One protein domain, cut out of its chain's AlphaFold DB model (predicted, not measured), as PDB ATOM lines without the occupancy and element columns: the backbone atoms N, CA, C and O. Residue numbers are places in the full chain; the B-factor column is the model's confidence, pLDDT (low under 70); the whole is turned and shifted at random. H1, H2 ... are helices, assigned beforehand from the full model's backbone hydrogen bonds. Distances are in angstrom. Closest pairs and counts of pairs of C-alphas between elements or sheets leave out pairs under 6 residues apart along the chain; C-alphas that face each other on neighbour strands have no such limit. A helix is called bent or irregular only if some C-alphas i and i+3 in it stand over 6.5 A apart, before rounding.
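AT A GLANCE: This is residues 2 to 50 of the 633 residues of an uncharacterized protein of Planctomycetes bacterium (UniProt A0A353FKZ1). Two helices, the long kinked H2 and the shorter H3, are near each other without touching, and the one-turn helix H1 bridges them by touching both. After H2 the chain folds back through residues 30 to 37, which place the beginning of H3 beside the end of H1. The printed part has 49 residues, with three named helices in the order H1, H2, H3 and no named strand; its class is all helix, with 34 residues in the helices. The whole is compact, with a radius of gyration of the C-alphas of 10.3 A, yet elongated in outline, spanning 28 by 18 by 17 A.

IN THESE COORDINATES: Find C-alpha 2 at (178.651, 142.059, 151.260); from there H1 runs through residues 2 to 6, 5.8 A from first to last C-alpha. Go on past residues 7 to 11 to C-alpha 12 at (164.815, 143.168, 144.597), where H2 begins. H2 is the longest helix, residues 12 to 29, 25.2 A from first to last C-alpha. Look near residue 20 for its kink of 48 degrees; H2 is also irregular, with C-alphas 16 and 19 standing 7.3 A apart. After residues 30 to 37 comes H3, residues 38 to 48, 16.1 A long, ending at C-alpha 48 at (190.004, 139.466, 153.274). H3 is neither bent nor irregular, but only just: C-alphas 38 and 41 are 6.0 A apart.

HOW THE PARTS SIT: Begin at H1, which touches H2; their closest C-alphas are those of Val 5 and Ala 18, 5.1 A apart, and their centres are 7.4 A apart. H1 touches H3 as well; look at Gly 6 and Arg 38, whose C-alphas are the closest of the two helices at 4.5 A, with the centres 9.2 A apart. H2 and H3 are near each other, with 8 pairs of C-alphas within 10 A and no pair within 8 A. In the backbone of H1 the O i to N i+4 pair is within hydrogen-bond range; in H2 9 of 14 such pairs are, and in H3 6 of 7.

THE WHOLE: The two C-alphas farthest apart are those of Gln 13 in H2 and Asp 50, at 29.5 A, while those of Val 2 and Asp 50, the first and last printed, are 14.2 A apart. The printed part has no cut. The link from H1 to H2, five residues, is tight; the link from H2 to H3, eight residues, is short but not tight. In the B-factor column you will find a mean pLDDT of 74.3 for the printed part, with residues 7 to 15, 35 to 36 and 38 under 70, where the model's confidence is low.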
ATOM      1  N   VAL A   2     177.841 141.723 152.447       76.06
ATOM      2  CA  VAL A   2     178.651 142.059 151.260       76.06
ATOM      3  C   VAL A   2     177.894 141.832 149.946       76.06
ATOM      4  O   VAL A   2     177.832 142.734 149.129       76.06
ATOM      5  N   ARG A   3     177.209 140.691 149.768       76.50
ATOM      6  CA  ARG A   3     176.365 140.448 148.574       76.50
ATOM      7  C   ARG A   3     175.214 141.452 148.406       76.50
ATOM      8  O   ARG A   3     174.879 141.801 147.282       76.50
ATOM      9  N   ALA A   4     174.636 141.929 149.514       74.12
ATOM     10  CA  ALA A   4     173.544 142.905 149.500       74.12
ATOM     11  C   ALA A   4     174.029 144.319 149.128       74.12
ATOM     12  O   ALA A   4     173.288 145.054 148.485       74.12
ATOM     13  N   VAL A   5     175.270 144.675 149.485       73.88
ATOM     14  CA  VAL A   5     175.914 145.944 149.092       73.88
ATOM     15  C   VAL A   5     176.502 145.857 147.678       73.88
ATOM     16  O   VAL A   5     176.334 146.771 146.878       73.88
ATOM     17  N   GLY A   6     177.112 144.720 147.334       72.06
ATOM     18  CA  GLY A   6     177.777 144.462 146.055       72.06
ATOM     19  C   GLY A   6     176.860 144.157 144.868       72.06
ATOM     20  O   GLY A   6     177.337 144.020 143.749       72.06
ATOM     21  N   GLY A   7     175.547 144.030 145.078       66.44
ATOM     22  CA  GLY A   7     174.576 143.837 143.993       66.44
ATOM     23  C   GLY A   7     174.570 142.446 143.337       66.44
ATOM     24  O   GLY A   7     173.927 142.273 142.303       66.44
ATOM     25  N   LEU A   8     175.232 141.441 143.922       58.53
ATOM     26  CA  LEU A   8     175.172 140.050 143.452       58.53
ATOM     27  C   LEU A   8     173.855 139.399 143.902       58.53
ATOM     28  O   LEU A   8     173.691 139.132 145.091       58.53
ATOM     29  N   GLN A   9     172.945 139.166 142.944       59.28
ATOM     30  CA  GLN A   9     171.663 138.441 143.057       59.28
ATOM     31  C   GLN A   9     171.095 138.352 144.485       59.28
ATOM     32  O   GLN A   9     171.124 137.316 145.147       59.28
ATOM     33  N   PHE A  10     170.548 139.469 144.948       54.72
ATOM     34  CA  PHE A  10     169.726 139.541 146.148       54.72
ATOM     35  C   PHE A  10     168.316 139.939 145.689       54.72
ATOM     36  O   PHE A  10     168.199 140.797 144.814       54.72
ATOM     37  N   TYR A  11     167.252 139.302 146.199       60.16
ATOM     38  CA  TYR A  11     165.883 139.595 145.740       60.16
ATOM     39  C   TYR A  11     165.616 141.118 145.762       60.16
ATOM     40  O   TYR A  11     165.968 141.757 146.760       60.16
ATOM     41  N   PRO A  12     164.977 141.711 144.731       62.34
ATOM     42  CA  PRO A  12     164.815 143.168 144.597       62.34
ATOM     43  C   PRO A  12     164.243 143.861 145.844       62.34
ATOM     44  O   PRO A  12     164.654 144.966 146.195       62.34
ATOM     45  N   GLN A  13     163.363 143.174 146.578       65.44
ATOM     46  CA  GLN A  13     162.761 143.643 147.833       65.44
ATOM     47  C   GLN A  13     163.756 143.942 148.970       65.44
ATOM     48  O   GLN A  13     163.411 144.646 149.920       65.44
ATOM     49  N   TYR A  14     164.986 143.427 148.894       62.06
ATOM     50  CA  TYR A  14     166.015 143.632 149.910       62.06
ATOM     51  C   TYR A  14     167.034 144.722 149.545       62.06
ATOM     52  O   TYR A  14     167.826 145.105 150.405       62.06
ATOM     53  N   ALA A  15     166.991 145.281 148.326       66.00
ATOM     54  CA  ALA A  15     167.880 146.371 147.902       66.00
ATOM     55  C   ALA A  15     167.763 147.616 148.807       66.00
ATOM     56  O   ALA A  15     168.749 148.307 149.050       66.00
ATOM     57  N   ARG A  16     166.581 147.842 149.401       71.12
ATOM     58  CA  ARG A  16     166.330 148.900 150.399       71.12
ATOM     59  C   ARG A  16     167.189 148.797 151.666       71.12
ATOM     60  O   ARG A  16     167.339 149.785 152.372       71.12
ATOM     61  N   PHE A  17     167.741 147.619 151.970       70.81
ATOM     62  CA  PHE A  17     168.601 147.405 153.139       70.81
ATOM     63  C   PHE A  17     170.090 147.618 152.836       70.81
ATOM     64  O   PHE A  17     170.900 147.518 153.756       70.81
ATOM     65  N   ALA A  18     170.470 147.917 151.585       75.19
ATOM     66  CA  ALA A  18     171.866 148.130 151.206       75.19
ATOM     67  C   ALA A  18     172.558 149.240 152.025       75.19
ATOM     68  O   ALA A  18     173.639 148.959 152.535       75.19
ATOM     69  N   PRO A  19     171.943 150.414 152.293       77.19
ATOM     70  CA  PRO A  19     172.570 151.443 153.134       77.19
ATOM     71  C   PRO A  19     172.811 150.980 154.579       77.19
ATOM     72  O   PRO A  19     173.850 151.259 155.175       77.19
ATOM     73  N   PHE A  20     171.877 150.210 155.148       76.81
ATOM     74  CA  PHE A  20     172.025 149.644 156.492       76.81
ATOM     75  C   PHE A  20     173.113 148.561 156.539       76.81
ATOM     76  O   PHE A  20     173.913 148.509 157.477       76.81
ATOM     77  N   ALA A  21     173.160 147.702 155.518       78.62
ATOM     78  CA  ALA A  21     174.192 146.685 155.371       78.62
ATOM     79  C   ALA A  21     175.572 147.318 155.164       78.62
ATOM     80  O   ALA A  21     176.533 146.837 155.749       78.62
ATOM     81  N   GLU A  22     175.665 148.403 154.400       79.19
ATOM     82  CA  GLU A  22     176.900 149.150 154.180       79.19
ATOM     83  C   GLU A  22     177.375 149.833 155.461       79.19
ATOM     84  O   GLU A  22     178.508 149.616 155.877       79.19
ATOM     85  N   SER A  23     176.497 150.560 156.156       77.38
ATOM     86  CA  SER A  23     176.803 151.146 157.468       77.38
ATOM     87  C   SER A  23     177.293 150.085 158.459       77.38
ATOM     88  O   SER A  23     178.268 150.279 159.186       77.38
ATOM     89  N   THR A  24     176.654 148.917 158.468       77.38
ATOM     90  CA  THR A  24     177.042 147.827 159.361       77.38
ATOM     91  C   THR A  24     178.342 147.147 158.909       77.38
ATOM     92  O   THR A  24     179.115 146.742 159.771       77.38
ATOM     93  N   LEU A  25     178.628 147.054 157.603       79.25
ATOM     94  CA  LEU A  25     179.910 146.565 157.081       79.25
ATOM     95  C   LEU A  25     181.047 147.514 157.443       79.25
ATOM     96  O   LEU A  25     181.999 147.047 158.048       79.25
ATOM     97  N   ARG A  26     180.904 148.826 157.208       79.19
ATOM     98  CA  ARG A  26     181.877 149.844 157.650       79.19
ATOM     99  C   ARG A  26     182.204 149.683 159.132       79.19
ATOM    100  O   ARG A  26     183.363 149.647 159.521       79.19
ATOM    101  N   ARG A  27     181.178 149.473 159.966       70.56
ATOM    102  CA  ARG A  27     181.363 149.203 161.401       70.56
ATOM    103  C   ARG A  27     182.103 147.894 161.678       70.56
ATOM    104  O   ARG A  27     182.946 147.879 162.562       70.56
ATOM    105  N   ILE A  28     181.739 146.802 160.999       75.81
ATOM    106  CA  ILE A  28     182.293 145.446 161.189       75.81
ATOM    107  C   ILE A  28     183.738 145.349 160.719       75.81
ATOM    108  O   ILE A  28     184.532 144.690 161.385       75.81
ATOM    109  N   THR A  29     184.085 146.013 159.624       77.00
ATOM    110  CA  THR A  29     185.369 145.837 158.949       77.00
ATOM    111  C   THR A  29     186.337 146.994 159.160       77.00
ATOM    112  O   THR A  29     187.520 146.825 158.898       77.00
ATOM    113  N   GLY A  30     185.855 148.164 159.594       71.19
ATOM    114  CA  GLY A  30     186.649 149.394 159.669       71.19
ATOM    115  C   GLY A  30     187.022 149.981 158.302       71.19
ATOM    116  O   GLY A  30     187.690 151.007 158.249       71.19
ATOM    117  N   ALA A  31     186.604 149.348 157.201       77.56
ATOM    118  CA  ALA A  31     186.905 149.801 155.851       77.56
ATOM    119  C   ALA A  31     185.900 150.867 155.401       77.56
ATOM    120  O   ALA A  31     184.684 150.680 155.522       77.56
ATOM    121  N   GLU A  32     186.410 151.955 154.836       76.00
ATOM    122  CA  GLU A  32     185.613 152.979 154.169       76.00
ATOM    123  C   GLU A  32     185.933 152.997 152.678       76.00
ATOM    124  O   GLU A  32     187.093 152.967 152.270       76.00
ATOM    125  N   PHE A  33     184.882 153.055 151.864       79.06
ATOM    126  CA  PHE A  33     184.978 153.149 150.413       79.06
ATOM    127  C   PHE A  33     184.119 154.319 149.923       79.06
ATOM    128  O   PHE A  33     183.139 154.667 150.593       79.06
ATOM    129  N   PRO A  34     184.454 154.920 148.769       73.25
ATOM    130  CA  PRO A  34     183.642 155.969 148.162       73.25
ATOM    131  C   PRO A  34     182.186 155.527 147.957       73.25
ATOM    132  O   PRO A  34     181.916 154.390 147.559       73.25
ATOM    133  N   GLU A  35     181.237 156.433 148.204       62.47
ATOM    134  CA  GLU A  35     179.813 156.151 148.005       62.47
ATOM    135  C   GLU A  35     179.534 155.760 146.541       62.47
ATOM    136  O   GLU A  35     179.972 156.436 145.613       62.47
ATOM    137  N   ASN A  36     178.772 154.675 146.347       64.06
ATOM    138  CA  ASN A  36     178.419 154.030 145.068       64.06
ATOM    139  C   ASN A  36     179.431 153.053 144.442       64.06
ATOM    140  O   ASN A  36     179.079 152.422 143.441       64.06
ATOM    141  N   ASP A  37     180.606 152.811 145.031       73.31
ATOM    142  CA  ASP A  37     181.485 151.726 144.567       73.31
ATOM    143  C   ASP A  37     181.084 150.370 145.177       73.31
ATOM    144  O   ASP A  37     181.632 149.884 146.168       73.31
ATOM    145  N   ARG A  38     180.067 149.741 144.580       68.62
ATOM    146  CA  ARG A  38     179.536 148.440 145.033       68.62
ATOM    147  C   ARG A  38     180.542 147.297 144.854       68.62
ATOM    148  O   ARG A  38     180.522 146.330 145.617       68.62
ATOM    149  N   SER A  39     181.419 147.410 143.861       76.38
ATOM    150  CA  SER A  39     182.495 146.460 143.567       76.38
ATOM    151  C   SER A  39     183.583 146.452 144.641       76.38
ATOM    152  O   SER A  39     184.116 145.383 144.935       76.38
ATOM    153  N   ALA A  40     183.861 147.594 145.281       81.50
ATOM    154  CA  ALA A  40     184.883 147.704 146.324       81.50
ATOM    155  C   ALA A  40     184.653 146.731 147.491       81.50
ATOM    156  O   ALA A  40     185.573 146.026 147.896       81.50
ATOM    157  N   TRP A  41     183.413 146.603 147.974       82.75
ATOM    158  CA  TRP A  41     183.079 145.655 149.046       82.75
ATOM    159  C   TRP A  41     183.229 144.187 148.633       82.75
ATOM    160  O   TRP A  41     183.558 143.350 149.473       82.75
ATOM    161  N   LEU A  42     182.970 143.861 147.362       83.75
ATOM    162  CA  LEU A  42     183.134 142.502 146.835       83.75
ATOM    163  C   LEU A  42     184.607 142.122 146.718       83.75
ATOM    164  O   LEU A  42     184.967 141.018 147.123       83.75
ATOM    165  N   ASN A  43     185.431 143.039 146.213       84.81
ATOM    166  CA  ASN A  43     186.875 142.858 146.092       84.81
ATOM    167  C   ASN A  43     187.513 142.753 147.475       84.81
ATOM    168  O   ASN A  43     188.157 141.758 147.782       84.81
ATOM    169  N   TRP A  44     187.202 143.705 148.360       86.62
ATOM    170  CA  TRP A  44     187.661 143.667 149.742       86.62
ATOM    171  C   TRP A  44     187.285 142.345 150.424       86.62
ATOM    172  O   TRP A  44     188.122 141.724 151.068       86.62
ATOM    173  N   TYR A  45     186.054 141.854 150.244       85.38
ATOM    174  CA  TYR A  45     185.662 140.562 150.807       85.38
ATOM    175  C   TYR A  45     186.427 139.394 150.186       85.38
ATOM    176  O   TYR A  45     186.810 138.492 150.917       85.38
ATOM    177  N   ALA A  46     186.645 139.379 148.869       85.31
ATOM    178  CA  ALA A  46     187.414 138.321 148.216       85.31
ATOM    179  C   ALA A  46     188.846 138.235 148.765       85.31
ATOM    180  O   ALA A  46     189.323 137.126 149.001       85.31
ATOM    181  N   ASP A  47     189.457 139.388 149.033       86.00
ATOM    182  CA  ASP A  47     190.834 139.504 149.512       86.00
ATOM    183  C   ASP A  47     190.973 139.234 151.020       86.00
ATOM    184  O   ASP A  47     192.028 138.808 151.472       86.00
ATOM    185  N   ASN A  48     189.919 139.480 151.809       84.00
ATOM    186  CA  ASN A  48     190.004 139.466 153.274       84.00
ATOM    187  C   ASN A  48     189.179 138.357 153.943       84.00
ATOM    188  O   ASN A  48     189.366 138.126 155.129       84.00
ATOM    189  N   LYS A  49     188.260 137.667 153.247       83.25
ATOM    190  CA  LYS A  49     187.296 136.720 153.859       83.25
ATOM    191  C   LYS A  49     187.927 135.605 154.699       83.25
ATOM    192  O   LYS A  49     187.296 135.176 155.660       83.25
ATOM    193  N   ASP A  50     189.111 135.132 154.317       80.56
ATOM    194  CA  ASP A  50     189.742 133.956 154.922       80.56
ATOM    195  C   ASP A  50     190.563 134.352 156.171       80.56
ATOM    196  O   ASP A  50     190.661 133.560 157.104       80.56
TER     197      ASP A  50